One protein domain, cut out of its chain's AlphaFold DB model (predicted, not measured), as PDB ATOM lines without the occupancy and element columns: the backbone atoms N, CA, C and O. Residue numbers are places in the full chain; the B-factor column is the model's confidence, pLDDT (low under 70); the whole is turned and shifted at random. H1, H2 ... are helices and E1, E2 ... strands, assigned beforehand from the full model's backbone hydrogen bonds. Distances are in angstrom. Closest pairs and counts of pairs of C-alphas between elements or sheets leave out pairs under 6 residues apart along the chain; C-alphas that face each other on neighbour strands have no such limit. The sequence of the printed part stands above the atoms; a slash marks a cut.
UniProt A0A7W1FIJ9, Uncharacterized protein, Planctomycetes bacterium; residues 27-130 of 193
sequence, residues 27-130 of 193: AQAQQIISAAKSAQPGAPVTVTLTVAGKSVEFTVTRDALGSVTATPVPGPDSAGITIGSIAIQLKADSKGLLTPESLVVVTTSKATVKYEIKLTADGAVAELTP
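This is residues 27 to 130 of the 193 residues of an uncharacterized protein of Planctomycetes bacterium (UniProt A0A7W1FIJ9). One sheet of seven antiparallel strands curls round a single helix like part of a barrel, left open between its edge strands E1 and E7. H1 lies in the hollow of the sheet, by the opening, with E1 and E7 on either side of it. The printed part has 104 residues, with one named helix followed by seven named strands, H1 E1 E2 E3 E4 E5 E6 E7, and the strands have that same order across the sheet. The class is mostly strand; the whole is compact, with a radius of gyration of the C-alphas of 13.3 A and spans of 42 by 29 by 22 A.

H1, residues 27 to 38, has every O i to N i+4 pair within hydrogen-bond range. E1, residues 45 to 51, forms a hairpin with E2, residues 54 to 62; N 47 and O 58 are 2.8 A apart. E3, residues 67 to 72, follows E2, with N 59 and O 71 at 2.8 A. E4, residues 83 to 92, is next, with N 70 and O 86 at 2.8 A. E5, residues 98 to 108, pairs with E4 through N 105 and O 87, 2.8 A, and bends by 75 degrees at residue 102. E6, residues 112 to 119, pairs with E5 over residues 112 to 116, N 106 and O 113 being 2.8 A apart, and with E7, residues 125 to 129, over residues 116 to 119, N 118 and O 127 being 2.9 A apart. The seven strands form a meander, each the antiparallel neighbour of the one before. H1 is on one face of this strongly twisted sheet, an arrangement of two layers. Its closest C-alphas to E1 are those of Gln 28 and Leu 49, 6.4 A; to E2, Ala 36 and Arg 62, 5.9 A; to E7, Gln 30 and Val 125, 5.8 A. E1 and E7 are apart.

H1 begins at C-alpha 27 (133.226, 128.026, 78.071) and is 16.7 A long from first to last C-alpha. E1 measures 18.0 A, E2 24.6 A, E3 16.7 A, E4 26.9 A, E5 25.9 A and E6 21.9 A. E4 begins at C-alpha 83 (131.416, 114.806, 87.631). E7, 11.0 A, ends at C-alpha 129 (132.889, 117.466, 70.707).

The two C-alphas farthest apart are those of Pro 76 and Ser 94, 42.7 A. The printed part has no cut and no long link; H1 to E1 and E3 to E4 are short links, and the other links are tight. The mean pLDDT of the printed part is 81.5; residues 77 to 81, residue 96 and residues 122 to 123 are under 70.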
ATOM      1  N   ALA A  27     132.998 126.945  77.117       82.06
ATOM      2  CA  ALA A  27     133.226 128.026  78.071       82.06
ATOM      3  C   ALA A  27     133.772 127.517  79.417       82.06
ATOM      4  O   ALA A  27     134.749 128.066  79.926       82.06
ATOM      5  N   GLN A  28     133.200 126.442  79.969       84.31
ATOM      6  CA  GLN A  28     133.679 125.847  81.223       84.31
ATOM      7  C   GLN A  28     135.095 125.278  81.067       84.31
ATOM      8  O   GLN A  28     135.952 125.527  81.915       84.31
ATOM      9  N   ALA A  29     135.374 124.566  79.969       84.31
ATOM     10  CA  ALA A  29     136.724 124.074  79.697       84.31
ATOM     11  C   ALA A  29     137.728 125.229  79.561       84.31
ATOM     12  O   ALA A  29     138.811 125.170  80.142       84.31
ATOM     13  N   GLN A  30     137.353 126.315  78.877       85.19
ATOM     14  CA  GLN A  30     138.190 127.508  78.755       85.19
ATOM     15  C   GLN A  30     138.469 128.167  80.116       85.19
ATOM     16  O   GLN A  30     139.591 128.624  80.350       85.19
ATOM     17  N   GLN A  31     137.491 128.202  81.027       85.94
ATOM     18  CA  GLN A  31     137.693 128.712  82.388       85.94
ATOM     19  C   GLN A  31     138.677 127.848  83.185       85.94
ATOM     20  O   GLN A  31     139.600 128.394  83.789       85.94
ATOM     21  N   ILE A  32     138.540 126.517  83.132       87.31
ATOM     22  CA  ILE A  32     139.476 125.582  83.784       87.31
ATOM     23  C   ILE A  32     140.888 125.767  83.225       87.31
ATOM     24  O   ILE A  32     141.847 125.882  83.985       87.31
ATOM     25  N   ILE A  33     141.024 125.841  81.899       87.00
ATOM     26  CA  ILE A  33     142.309 126.052  81.226       87.00
ATOM     27  C   ILE A  33     142.928 127.385  81.646       87.00
ATOM     28  O   ILE A  33     144.118 127.440  81.939       87.00
ATOM     29  N   SER A  34     142.140 128.458  81.707       86.38
ATOM     30  CA  SER A  34     142.632 129.778  82.115       86.38
ATOM     31  C   SER A  34     143.123 129.769  83.564       86.38
ATOM     32  O   SER A  34     144.216 130.264  83.833       86.38
ATOM     33  N   ALA A  35     142.373 129.129  84.467       86.88
ATOM     34  CA  ALA A  35     142.786 128.923  85.856       86.88
ATOM     35  C   ALA A  35     144.054 128.055  85.960       86.88
ATOM     36  O   ALA A  35     144.945 128.330  86.758       86.88
ATOM     37  N   ALA A  36     144.192 127.036  85.114       86.12
ATOM     38  CA  ALA A  36     145.379 126.191  85.087       86.12
ATOM     39  C   ALA A  36     146.618 126.899  84.525       86.12
ATOM     40  O   ALA A  36     147.739 126.596  84.937       86.12
ATOM     41  N   LYS A  37     146.449 127.834  83.581       84.31
ATOM     42  CA  LYS A  37     147.549 128.665  83.065       84.31
ATOM     43  C   LYS A  37     148.061 129.628  84.134       84.31
ATOM     44  O   LYS A  37     149.274 129.797  84.241       84.31
ATOM     45  N   SER A  38     147.163 130.216  84.928       82.81
ATOM     46  CA  SER A  38     147.538 131.103  86.036       82.81
ATOM     47  C   SER A  38     148.070 130.354  87.262       82.81
ATOM     48  O   SER A  38     148.857 130.921  88.017       82.81
ATOM     49  N   ALA A  39     147.694 129.087  87.450       82.12
ATOM     50  CA  ALA A  39     148.229 128.239  88.509       82.12
ATOM     51  C   ALA A  39     149.736 127.989  88.338       82.12
ATOM     52  O   ALA A  39     150.240 127.798  87.227       82.12
ATOM     53  N   GLN A  40     150.475 127.936  89.445       82.50
ATOM     54  CA  GLN A  40     151.834 127.392  89.441       82.50
ATOM     55  C   GLN A  40     151.778 125.856  89.387       82.50
ATOM     56  O   GLN A  40     150.823 125.269  89.899       82.50
ATOM     57  N   PRO A  41     152.774 125.172  88.786       84.50
ATOM     58  CA  PRO A  41     152.802 123.715  88.809       84.50
ATOM     59  C   PRO A  41     152.840 123.214  90.260       84.50
ATOM     60  O   PRO A  41     153.669 123.666  91.046       84.50
ATOM     61  N   GLY A  42     151.940 122.301  90.616       79.56
ATOM     62  CA  GLY A  42     151.791 121.757  91.967       79.56
ATOM     63  C   GLY A  42     150.983 122.629  92.936       79.56
ATOM     64  O   GLY A  42     150.689 122.168  94.035       79.56
ATOM     65  N   ALA A  43     150.584 123.846  92.548       87.31
ATOM     66  CA  ALA A  43     149.745 124.716  93.368       87.31
ATOM     67  C   ALA A  43     148.272 124.609  92.926       87.31
ATOM     68  O   ALA A  43     147.954 124.989  91.794       87.31
ATOM     69  N   PRO A  44     147.364 124.101  93.778       87.88
ATOM     70  CA  PRO A  44     145.946 124.049  93.454       87.88
ATOM     71  C   PRO A  44     145.335 125.458  93.447       87.88
ATOM     72  O   PRO A  44     145.615 126.274  94.324       87.88
ATOM     73  N   VAL A  45     144.469 125.728  92.476       90.12
ATOM     74  CA  VAL A  45     143.706 126.975  92.333       90.12
ATOM     75  C   VAL A  45     142.225 126.638  92.290       90.12
ATOM     76  O   VAL A  45     141.826 125.695  91.613       90.12
ATOM     77  N   THR A  46     141.391 127.399  92.989       90.38
ATOM     78  CA  THR A  46     139.939 127.219  92.939       90.38
ATOM     79  C   THR A  46     139.323 128.068  91.830       90.38
ATOM     80  O   THR A  46     139.713 129.214  91.600       90.38
ATOM     81  N   VAL A  47     138.358 127.500  91.113       89.75
ATOM     82  CA  VAL A  47     137.570 128.199  90.095       89.75
ATOM     83  C   VAL A  47     136.098 127.868  90.275       89.75
ATOM     84  O   VAL A  47     135.723 126.711  90.452       89.75
ATOM     85  N   THR A  48     135.243 128.880  90.220       87.88
ATOM     86  CA  THR A  48     133.793 128.684  90.256       87.88
ATOM     87  C   THR A  48     133.271 128.529  88.834       87.88
ATOM     88  O   THR A  48     133.448 129.418  88.001       87.88
ATOM     89  N   LEU A  49     132.613 127.406  88.557       83.50
ATOM     90  CA  LEU A  49     131.983 127.116  87.274       83.50
ATOM     91  C   LEU A  49     130.472 127.037  87.458       83.50
ATOM     92  O   LEU A  49     129.976 126.395  88.382       83.50
ATOM     93  N   THR A  50     129.724 127.645  86.544       80.56
ATOM     94  CA  THR A  50     128.271 127.474  86.510       80.56
ATOM     95  C   THR A  50     127.939 126.166  85.803       80.56
ATOM     96  O   THR A  50     128.162 126.031  84.603       80.56
ATOM     97  N   VAL A  51     127.413 125.194  86.540       75.00
ATOM     98  CA  VAL A  51     127.120 123.830  86.098       75.00
ATOM     99  C   VAL A  51     125.629 123.569  86.317       75.00
ATOM    100  O   VAL A  51     125.154 123.617  87.448       75.00
ATOM    101  N   ALA A  52     124.868 123.351  85.237       70.12
ATOM    102  CA  ALA A  52     123.403 123.202  85.280       70.12
ATOM    103  C   ALA A  52     122.679 124.332  86.056       70.12
ATOM    104  O   ALA A  52     121.711 124.091  86.772       70.12
ATOM    105  N   GLY A  53     123.173 125.572  85.946       70.69
ATOM    106  CA  GLY A  53     122.615 126.737  86.644       70.69
ATOM    107  C   GLY A  53     123.021 126.877  88.117       70.69
ATOM    108  O   GLY A  53     122.575 127.818  88.767       70.69
ATOM    109  N   LYS A  54     123.876 125.990  88.645       73.38
ATOM    110  CA  LYS A  54     124.469 126.101  89.987       73.38
ATOM    111  C   LYS A  54     125.917 126.564  89.911       73.38
ATOM    112  O   LYS A  54     126.638 126.165  89.003       73.38
ATOM    113  N   SER A  55     126.361 127.359  90.877       82.56
ATOM    114  CA  SER A  55     127.768 127.746  91.010       82.56
ATOM    115  C   SER A  55     128.523 126.672  91.785       82.56
ATOM    116  O   SER A  55     128.348 126.543  92.990       82.56
ATOM    117  N   VAL A  56     129.343 125.889  91.091       82.94
ATOM    118  CA  VAL A  56     130.114 124.781  91.663       82.94
ATOM    119  C   VAL A  56     131.584 125.174  91.683       82.94
ATOM    120  O   VAL A  56     132.129 125.614  90.671       82.94
ATOM    121  N   GLU A  57     132.237 125.021  92.828       88.19
ATOM    122  CA  GLU A  57     133.671 125.268  92.945       88.19
ATOM    123  C   GLU A  57     134.467 124.034  92.508       88.19
ATOM    124  O   GLU A  57     134.128 122.904  92.858       88.19
ATOM    125  N   PHE A  58     135.527 124.248  91.735       87.75
ATOM    126  CA  PHE A  58     136.455 123.223  91.277       87.75
ATOM    127  C   PHE A  58     137.872 123.575  91.710       87.75
ATOM    128  O   PHE A  58     138.354 124.675  91.451       87.75
ATOM    129  N   THR A  59     138.563 122.610  92.303       91.06
ATOM    130  CA  THR A  59     139.999 122.677  92.563       91.06
ATOM    131  C   THR A  59     140.748 122.223  91.320       91.06
ATOM    132  O   THR A  59     140.678 121.055  90.946       91.06
ATOM    133  N   VAL A  60     141.471 123.139  90.688       92.50
ATOM    134  CA  VAL A  60     142.297 122.925  89.500       92.50
ATOM    135  C   VAL A  60     143.752 122.795  89.923       92.50
ATOM    136  O   VAL A  60     144.319 123.711  90.510       92.50
ATOM    137  N   THR A  61     144.378 121.673  89.599       90.88
ATOM    138  CA  THR A  61     145.797 121.419  89.865       90.88
ATOM    139  C   THR A  61     146.500 121.138  88.547       90.88
ATOM    140  O   THR A  61     146.077 120.251  87.810       90.88
ATOM    141  N   ARG A  62     147.566 121.885  88.246       89.69
ATOM    142  CA  ARG A  62     148.444 121.628  87.097       89.69
ATOM    143  C   ARG A  62     149.734 120.979  87.581       89.69
ATOM    144  O   ARG A  62     150.349 121.496  88.505       89.69
ATOM    145  N   ASP A  63     150.171 119.901  86.952       86.81
ATOM    146  CA  ASP A  63     151.460 119.271  87.241       86.81
ATOM    147  C   ASP A  63     152.613 119.897  86.413       86.81
ATOM    148  O   ASP A  63     152.395 120.738  85.536       86.81
ATOM    149  N   ALA A  64     153.863 119.530  86.707       83.19
ATOM    150  CA  ALA A  64     155.043 120.033  85.993       83.19
ATOM    151  C   ALA A  64     155.091 119.618  84.508       83.19
ATOM    152  O   ALA A  64     155.653 120.341  83.688       83.19
ATOM    153  N   LEU A  65     154.474 118.490  84.162       81.62
ATOM    154  CA  LEU A  65     154.315 117.963  82.806       81.62
ATOM    155  C   LEU A  65     153.158 118.629  82.043       81.62
ATOM    156  O   LEU A  65     152.971 118.360  80.858       81.62
ATOM    157  N   GLY A  66     152.386 119.505  82.698       82.62
ATOM    158  CA  GLY A  66     151.274 120.234  82.089       82.62
ATOM    159  C   GLY A  66     149.935 119.497  82.127       82.62
ATOM    160  O   GLY A  66     148.969 119.986  81.543       82.62
ATOM    161  N   SER A  67     149.836 118.359  82.815       88.19
ATOM    162  CA  SER A  67     148.560 117.699  83.076       88.19
ATOM    163  C   SER A  67     147.770 118.518  84.087       88.19
ATOM    164  O   SER A  67     148.255 118.869  85.163       88.19
ATOM    165  N   VAL A  68     146.544 118.862  83.729       90.50
ATOM    166  CA  VAL A  68     145.621 119.631  84.555       90.50
ATOM    167  C   VAL A  68     144.524 118.700  85.011       90.50
ATOM    168  O   VAL A  68     143.869 118.068  84.191       90.50
ATOM    169  N   THR A  69     144.283 118.656  86.313       90.94
ATOM    170  CA  THR A  69     143.145 117.952  86.898       90.94
ATOM    171  C   THR A  69     142.283 118.948  87.656       90.94
ATOM    172  O   THR A  69     142.770 119.632  88.550       90.94
ATOM    173  N   ALA A  70     141.006 119.031  87.302       89.44
ATOM    174  CA  ALA A  70     140.000 119.807  88.004       89.44
ATOM    175  C   ALA A  70     139.014 118.870  88.707       89.44
ATOM    176  O   ALA A  70     138.357 118.051  88.064       89.44
ATOM    177  N   THR A  71     138.900 118.987  90.024       88.38
ATOM    178  CA  THR A  71     137.983 118.190  90.849       88.38
ATOM    179  C   THR A  71     136.974 119.105  91.532       88.38
ATOM    180  O   THR A  71     137.399 120.094  92.128       88.38
ATOM    181  N   PRO A  72     135.666 118.810  91.484       86.31
ATOM    182  CA  PRO A  72     134.681 119.611  92.194       86.31
ATOM    183  C   PRO A  72     134.915 119.526  93.704       86.31
ATOM    184  O   PRO A  72     135.163 118.448  94.251       86.31
ATOM    185  N   VAL A  73     134.820 120.666  94.378       85.81
ATOM    186  CA  VAL A  73     134.884 120.761  95.834       85.81
ATOM    187  C   VAL A  73     133.549 120.269  96.398       85.81
ATOM    188  O   VAL A  73     132.496 120.776  95.998       85.81
ATOM    189  N   PRO A  74     133.536 119.274  97.304       79.81
ATOM    190  CA  PRO A  74     132.302 118.814  97.931       79.81
ATOM    191  C   PRO A  74     131.628 119.947  98.715       79.81
ATOM    192  O   PRO A  74     132.224 120.529  99.616       79.81
ATOM    193  N   GLY A  75     130.373 120.246  98.385       74.88
ATOM    194  CA  GLY A  75     129.610 121.333  98.993       74.88
ATOM    195  C   GLY A  75     128.112 121.230  98.689       74.88
ATOM    196  O   GLY A  75     127.709 120.377  97.891       74.88
ATOM    197  N   PRO A  76     127.274 122.077  99.313       72.00
ATOM    198  CA  PRO A  76     125.826 122.076  99.093       72.00
ATOM    199  C   PRO A  76     125.459 122.347  97.625       72.00
ATOM    200  O   PRO A  76     124.517 121.749  97.104       72.00
ATOM    201  N   ASP A  77     126.244 123.172  96.931       69.88
ATOM    202  CA  ASP A  77     126.048 123.491  95.513       69.88
ATOM    203  C   ASP A  77     126.515 122.368  94.574       69.88
ATOM    204  O   ASP A  77     125.938 122.157  93.505       69.88
ATOM    205  N   SER A  78     127.502 121.585  95.015       66.94
ATOM    206  CA  SER A  78     128.027 120.403  94.319       66.94
ATOM    207  C   SER A  78     127.158 119.156  94.536       66.94
ATOM    208  O   SER A  78     127.374 118.121  93.899       66.94
ATOM    209  N   ALA A  79     126.158 119.228  95.421       63.12
ATOM    210  CA  ALA A  79     125.240 118.128  95.685       63.12
ATOM    211  C   ALA A  79     124.399 117.810  94.434       63.12
ATOM    212  O   ALA A  79     123.613 118.630  93.940       63.12
ATOM    213  N   GLY A  80     124.570 116.587  93.923       62.88
ATOM    214  CA  GLY A  80     123.902 116.087  92.718       62.88
ATOM    215  C   GLY A  80     124.719 116.212  91.427       62.88
ATOM    216  O   GLY A  80     124.257 115.749  90.385       62.88
ATOM    217  N   ILE A  81     125.928 116.778  91.476       69.44
ATOM    218  CA  ILE A  81     126.857 116.755  90.341       69.44
ATOM    219  C   ILE A  81     127.488 115.366  90.239       69.44
ATOM    220  O   ILE A  81     127.990 114.830  91.224       69.44
ATOM    221  N   THR A  82     127.458 114.767  89.044       73.94
ATOM    222  CA  THR A  82     128.030 113.422  88.837       73.94
ATOM    223  C   THR A  82     129.485 113.438  88.378       73.94
ATOM    224  O   THR A  82     130.137 112.395  88.406       73.94
ATOM    225  N   ILE A  83     130.005 114.607  87.986       78.25
ATOM    226  CA  ILE A  83     131.416 114.806  87.631       78.25
ATOM    227  C   ILE A  83     132.284 114.533  88.859       78.25
ATOM    228  O   ILE A  83     132.090 115.141  89.902       78.25
ATOM    229  N   GLY A  84     133.240 113.618  88.715       79.44
ATOM    230  CA  GLY A  84     134.264 113.324  89.714       79.44
ATOM    231  C   GLY A  84     135.572 114.060  89.433       79.44
ATOM    232  O   GLY A  84     136.189 114.587  90.354       79.44
ATOM    233  N   SER A  85     135.991 114.143  88.170       86.56
ATOM    234  CA  SER A  85     137.180 114.899  87.767       86.56
ATOM    235  C   SER A  85     137.156 115.261  86.285       86.56
ATOM    236  O   SER A  85     136.510 114.602  85.470       86.56
ATOM    237  N   ILE A  86     137.874 116.320  85.929       87.81
ATOM    238  CA  ILE A  86     138.105 116.760  84.556       87.81
ATOM    239  C   ILE A  86     139.615 116.833  84.369       87.81
ATOM    240  O   ILE A  86     140.283 117.587  85.070       87.81
ATOM    241  N   ALA A  87     140.156 116.055  83.445       89.12
ATOM    242  CA  ALA A  87     141.564 116.068  83.089       89.12
ATOM    243  C   ALA A  87     141.757 116.735  81.723       89.12
ATOM    244  O   ALA A  87     141.053 116.419  80.762       89.12
ATOM    245  N   ILE A  88     142.712 117.656  81.638       89.69
ATOM    246  CA  ILE A  88     143.085 118.373  80.417       89.69
ATOM    247  C   ILE A  88     144.600 118.324  80.321       89.69
ATOM    248  O   ILE A  88     145.288 118.688  81.270       89.69
ATOM    249  N   GLN A  89     145.135 117.905  79.184       87.56
ATOM    250  CA  GLN A  89     146.573 117.975  78.973       87.56
ATOM    251  C   GLN A  89     146.909 119.331  78.356       87.56
ATOM    252  O   GLN A  89     146.298 119.730  77.369       87.56
ATOM    253  N   LEU A  90     147.837 120.072  78.957       86.69
ATOM    254  CA  LEU A  90     148.422 121.265  78.357       86.69
ATOM    255  C   LEU A  90     149.825 120.925  77.863       86.69
ATOM    256  O   LEU A  90     150.603 120.268  78.556       86.69
ATOM    257  N   LYS A  91     150.161 121.418  76.678       84.50
ATOM    258  CA  LYS A  91     151.485 121.336  76.082       84.50
ATOM    259  C   LYS A  91     152.098 122.726  76.029       84.50
ATOM    260  O   LYS A  91     151.507 123.653  75.476       84.50
ATOM    261  N   ALA A  92     153.284 122.870  76.610       81.88
ATOM    262  CA  ALA A  92     154.081 124.073  76.435       81.88
ATOM    263  C   ALA A  92     154.659 124.094  75.015       81.88
ATOM    264  O   ALA A  92     155.292 123.125  74.588       81.88
ATOM    265  N   ASP A  93     154.438 125.179  74.277       76.94
ATOM    266  CA  ASP A  93     155.155 125.415  73.028       76.94
ATOM    267  C   ASP A  93     156.571 125.956  73.283       76.94
ATOM    268  O   ASP A  93     156.977 126.213  74.419       76.94
ATOM    269  N   SER A  94     157.346 126.135  72.212       73.38
ATOM    270  CA  SER A  94     158.738 126.599  72.266       73.38
ATOM    271  C   SER A  94     158.918 127.979  72.916       73.38
ATOM    272  O   SER A  94     160.048 128.364  73.210       73.38
ATOM    273  N   LYS A  95     157.833 128.737  73.129       73.56
ATOM    274  CA  LYS A  95     157.818 130.033  73.825       73.56
ATOM    275  C   LYS A  95     157.326 129.915  75.273       73.56
ATOM    276  O   LYS A  95     157.150 130.933  75.938       73.56
ATOM    277  N   GLY A  96     157.092 128.697  75.763       69.06
ATOM    278  CA  GLY A  96     156.588 128.424  77.108       69.06
ATOM    279  C   GLY A  96     155.097 128.713  77.285       69.06
ATOM    280  O   GLY A  96     154.603 128.675  78.413       69.06
ATOM    281  N   LEU A  97     154.366 129.003  76.204       76.12
ATOM    282  CA  LEU A  97     152.929 129.214  76.279       76.12
ATOM    283  C   LEU A  97     152.223 127.851  76.344       76.12
ATOM    284  O   LEU A  97     152.490 126.925  75.583       76.12
ATOM    285  N   LEU A  98     151.345 127.704  77.334       80.12
ATOM    286  CA  LEU A  98     150.585 126.478  77.534       80.12
ATOM    287  C   LEU A  98     149.392 126.470  76.581       80.12
ATOM    288  O   LEU A  98     148.498 127.317  76.681       80.12
ATOM    289  N   THR A  99     149.364 125.503  75.678       81.31
ATOM    290  CA  THR A  99     148.257 125.245  74.752       81.31
ATOM    291  C   THR A  99     147.545 123.965  75.176       81.31
ATOM    292  O   THR A  99     148.218 123.020  75.577       81.31
ATOM    293  N   PRO A 100     146.205 123.903  75.171       81.38
ATOM    294  CA  PRO A 100     145.525 122.640  75.427       81.38
ATOM    295  C   PRO A 100     145.879 121.624  74.345       81.38
ATOM    296  O   PRO A 100     145.987 121.980  73.176       81.38
ATOM    297  N   GLU A 101     146.034 120.360  74.705       79.94
ATOM    298  CA  GLU A 101     145.940 119.286  73.727       79.94
ATOM    299  C   GLU A 101     144.474 119.097  73.338       79.94
ATOM    300  O   GLU A 101     143.560 119.458  74.082       79.94
ATOM    301  N   SER A 102     144.231 118.524  72.163       76.69
ATOM    302  CA  SER A 102     142.895 118.368  71.579       76.69
ATOM    303  C   SER A 102     141.965 117.416  72.348       76.69
ATOM    304  O   SER A 102     140.974 116.974  71.779       76.69
ATOM    305  N   LEU A 103     142.245 117.085  73.612       81.38
ATOM    306  CA  LEU A 103     141.493 116.124  74.410       81.38
ATOM    307  C   LEU A 103     141.196 116.648  75.827       81.38
ATOM    308  O   LEU A 103     142.113 116.961  76.587       81.38
ATOM    309  N   VAL A 104     139.916 116.648  76.213       84.62
ATOM    310  CA  VAL A 104     139.472 116.723  77.619       84.62
ATOM    311  C   VAL A 104     138.898 115.380  78.027       84.62
ATOM    312  O   VAL A 104     138.060 114.816  77.329       84.62
ATOM    313  N   VAL A 105     139.282 114.879  79.192       84.56
ATOM    314  CA  VAL A 105     138.717 113.657  79.760       84.56
ATOM    315  C   VAL A 105     137.888 114.019  80.983       84.56
ATOM    316  O   VAL A 105     138.418 114.478  81.987       84.56
ATOM    317  N   VAL A 106     136.582 113.794  80.921       84.00
ATOM    318  CA  VAL A 106     135.665 113.988  82.045       84.00
ATOM    319  C   VAL A 106     135.351 112.630  82.648       84.00
ATOM    320  O   VAL A 106     134.798 111.756  81.986       84.00
ATOM    321  N   THR A 107     135.683 112.447  83.917       83.38
ATOM    322  CA  THR A 107     135.345 111.245  84.676       83.38
ATOM    323  C   THR A 107     134.206 111.561  85.630       83.38
ATOM    324  O   THR A 107     134.250 112.531  86.382       83.38
ATOM    325  N   THR A 108     133.172 110.730  85.606       81.00
ATOM    326  CA  THR A 108     132.052 110.737  86.556       81.00
ATOM    327  C   THR A 108     132.087 109.478  87.407       81.00
ATOM    328  O   THR A 108     132.821 108.538  87.110       81.00
ATOM    329  N   SER A 109     131.232 109.409  88.426       70.62
ATOM    330  CA  SER A 109     131.047 108.189  89.226       70.62
ATOM    331  C   SER A 109     130.543 106.976  88.428       70.62
ATOM    332  O   SER A 109     130.572 105.862  88.943       70.62
ATOM    333  N   LYS A 110     130.071 107.172  87.187       71.75
ATOM    334  CA  LYS A 110     129.475 106.118  86.349       71.75
ATOM    335  C   LYS A 110     130.198 105.875  85.023       71.75
ATOM    336  O   LYS A 110     130.063 104.791  84.469       71.75
ATOM    337  N   ALA A 111     130.911 106.867  84.488       77.44
ATOM    338  CA  ALA A 111     131.515 106.798  83.159       77.44
ATOM    339  C   ALA A 111     132.671 107.792  82.978       77.44
ATOM    340  O   ALA A 111     132.692 108.858  83.596       77.44
ATOM    341  N   THR A 112     133.571 107.477  82.047       82.75
ATOM    342  CA  THR A 112     134.605 108.391  81.551       82.75
ATOM    343  C   THR A 112     134.291 108.773  80.110       82.75
ATOM    344  O   THR A 112     134.114 107.905  79.258       82.75
ATOM    345  N   VAL A 113     134.240 110.074  79.834       82.94
ATOM    346  CA  VAL A 113     133.894 110.654  78.535       82.94
ATOM    347  C   VAL A 113     135.059 111.497  78.042       82.94
ATOM    348  O   VAL A 113     135.599 112.322  78.771       82.94
ATOM    349  N   LYS A 114     135.473 111.259  76.800       85.25
ATOM    350  CA  LYS A 114     136.595 111.940  76.150       85.25
ATOM    351  C   LYS A 114     136.074 112.919  75.110       85.25
ATOM    352  O   LYS A 114     135.505 112.487  74.118       85.25
ATOM    353  N   TYR A 115     136.284 114.204  75.332       83.12
ATOM    354  CA  TYR A 115     135.907 115.264  74.415       83.12
ATOM    355  C   TYR A 115     137.079 115.677  73.551       83.12
ATOM    356  O   TYR A 115     138.174 115.902  74.065       83.12
ATOM    357  N   GLU A 116     136.818 115.865  72.266       84.00
ATOM    358  CA  GLU A 116     137.762 116.512  71.370       84.00
ATOM    359  C   GLU A 116     137.616 118.032  71.467       84.00
ATOM    360  O   GLU A 116     136.510 118.572  71.373       84.00
ATOM    361  N   ILE A 117     138.736 118.723  71.659       83.31
ATOM    362  CA  ILE A 117     138.803 120.183  71.692       83.31
ATOM    363  C   ILE A 117     139.261 120.682  70.328       83.31
ATOM    364  O   ILE A 117     140.376 120.381  69.893       83.31
ATOM    365  N   LYS A 118     138.448 121.523  69.689       82.50
ATOM    366  CA  LYS A 118     138.929 122.366  68.591       82.50
ATOM    367  C   LYS A 118     139.430 123.672  69.177       82.50
ATOM    368  O   LYS A 118     138.707 124.328  69.925       82.50
ATOM    369  N   LEU A 119     140.655 124.042  68.835       82.56
ATOM    370  CA  LEU A 119     141.260 125.293  69.268       82.56
ATOM    371  C   LEU A 119     141.137 126.353  68.176       82.56
ATOM    372  O   LEU A 119     141.181 126.038  66.986       82.56
ATOM    373  N   THR A 120     141.005 127.612  68.578       78.62
ATOM    374  CA  THR A 120     141.210 128.756  67.687       78.62
ATOM    375  C   THR A 120     142.696 128.912  67.352       78.62
ATOM    376  O   THR A 120     143.559 128.327  68.010       78.62
ATOM    377  N   ALA A 121     143.015 129.737  66.350       72.19
ATOM    378  CA  ALA A 121     144.399 130.065  65.995       72.19
ATOM    379  C   ALA A 121     145.198 130.657  67.179       72.19
ATOM    380  O   ALA A 121     146.404 130.453  67.271       72.19
ATOM    381  N   ASP A 122     144.511 131.322  68.111       69.81
ATOM    382  CA  ASP A 122     145.068 131.877  69.351       69.81
ATOM    383  C   ASP A 122     145.198 130.849  70.497       69.81
ATOM    384  O   ASP A 122     145.599 131.194  71.611       69.81
ATOM    385  N   GLY A 123     144.844 129.579  70.268       69.56
ATOM    386  CA  GLY A 123     144.951 128.509  71.266       69.56
ATOM    387  C   GLY A 123     143.867 128.534  72.352       69.56
ATOM    388  O   GLY A 123     144.075 127.975  73.434       69.56
ATOM    389  N   ALA A 124     142.727 129.185  72.093       75.81
ATOM    390  CA  ALA A 124     141.538 129.138  72.948       75.81
ATOM    391  C   ALA A 124     140.591 128.009  72.513       75.81
ATOM    392  O   ALA A 124     140.583 127.618  71.351       75.81
ATOM    393  N   VAL A 125     139.770 127.493  73.428       79.69
ATOM    394  CA  VAL A 125     138.776 126.455  73.121       79.69
ATOM    395  C   VAL A 125     137.654 127.044  72.265       79.69
ATOM    396  O   VAL A 125     136.872 127.865  72.739       79.69
ATOM    397  N   ALA A 126     137.570 126.610  71.009       79.25
ATOM    398  CA  ALA A 126     136.513 126.982  70.074       79.25
ATOM    399  C   ALA A 126     135.288 126.067  70.209       79.25
ATOM    400  O   ALA A 126     134.153 126.537  70.201       79.25
ATOM    401  N   GLU A 127     135.514 124.758  70.337       80.81
ATOM    402  CA  GLU A 127     134.451 123.751  70.370       80.81
ATOM    403  C   GLU A 127     134.879 122.545  71.214       80.81
ATOM    404  O   GLU A 127     136.058 122.185  71.234       80.81
ATOM    405  N   LEU A 128     133.912 121.914  71.885       81.56
ATOM    406  CA  LEU A 128     134.059 120.615  72.544       81.56
ATOM    407  C   LEU A 128     133.120 119.622  71.870       81.56
ATOM    408  O   LEU A 128     131.908 119.831  71.857       81.56
ATOM    409  N   THR A 129     133.670 118.535  71.338       80.56
ATOM    410  CA  THR A 129     132.889 117.466  70.707       80.56
ATOM    411  C   THR A 129     132.901 116.228  71.606       80.56
ATOM    412  O   THR A 129     133.978 115.681  71.840       80.56
ATOM    413  N   PRO A 130     131.754 115.772  72.148       73.06
ATOM    414  CA  PRO A 130     131.693 114.542  72.935       73.06
ATOM    415  C   PRO A 130     131.876 113.296  72.049       73.06
ATOM    416  O   PRO A 130     131.513 113.305  70.868       73.06
TER     417      PRO A 130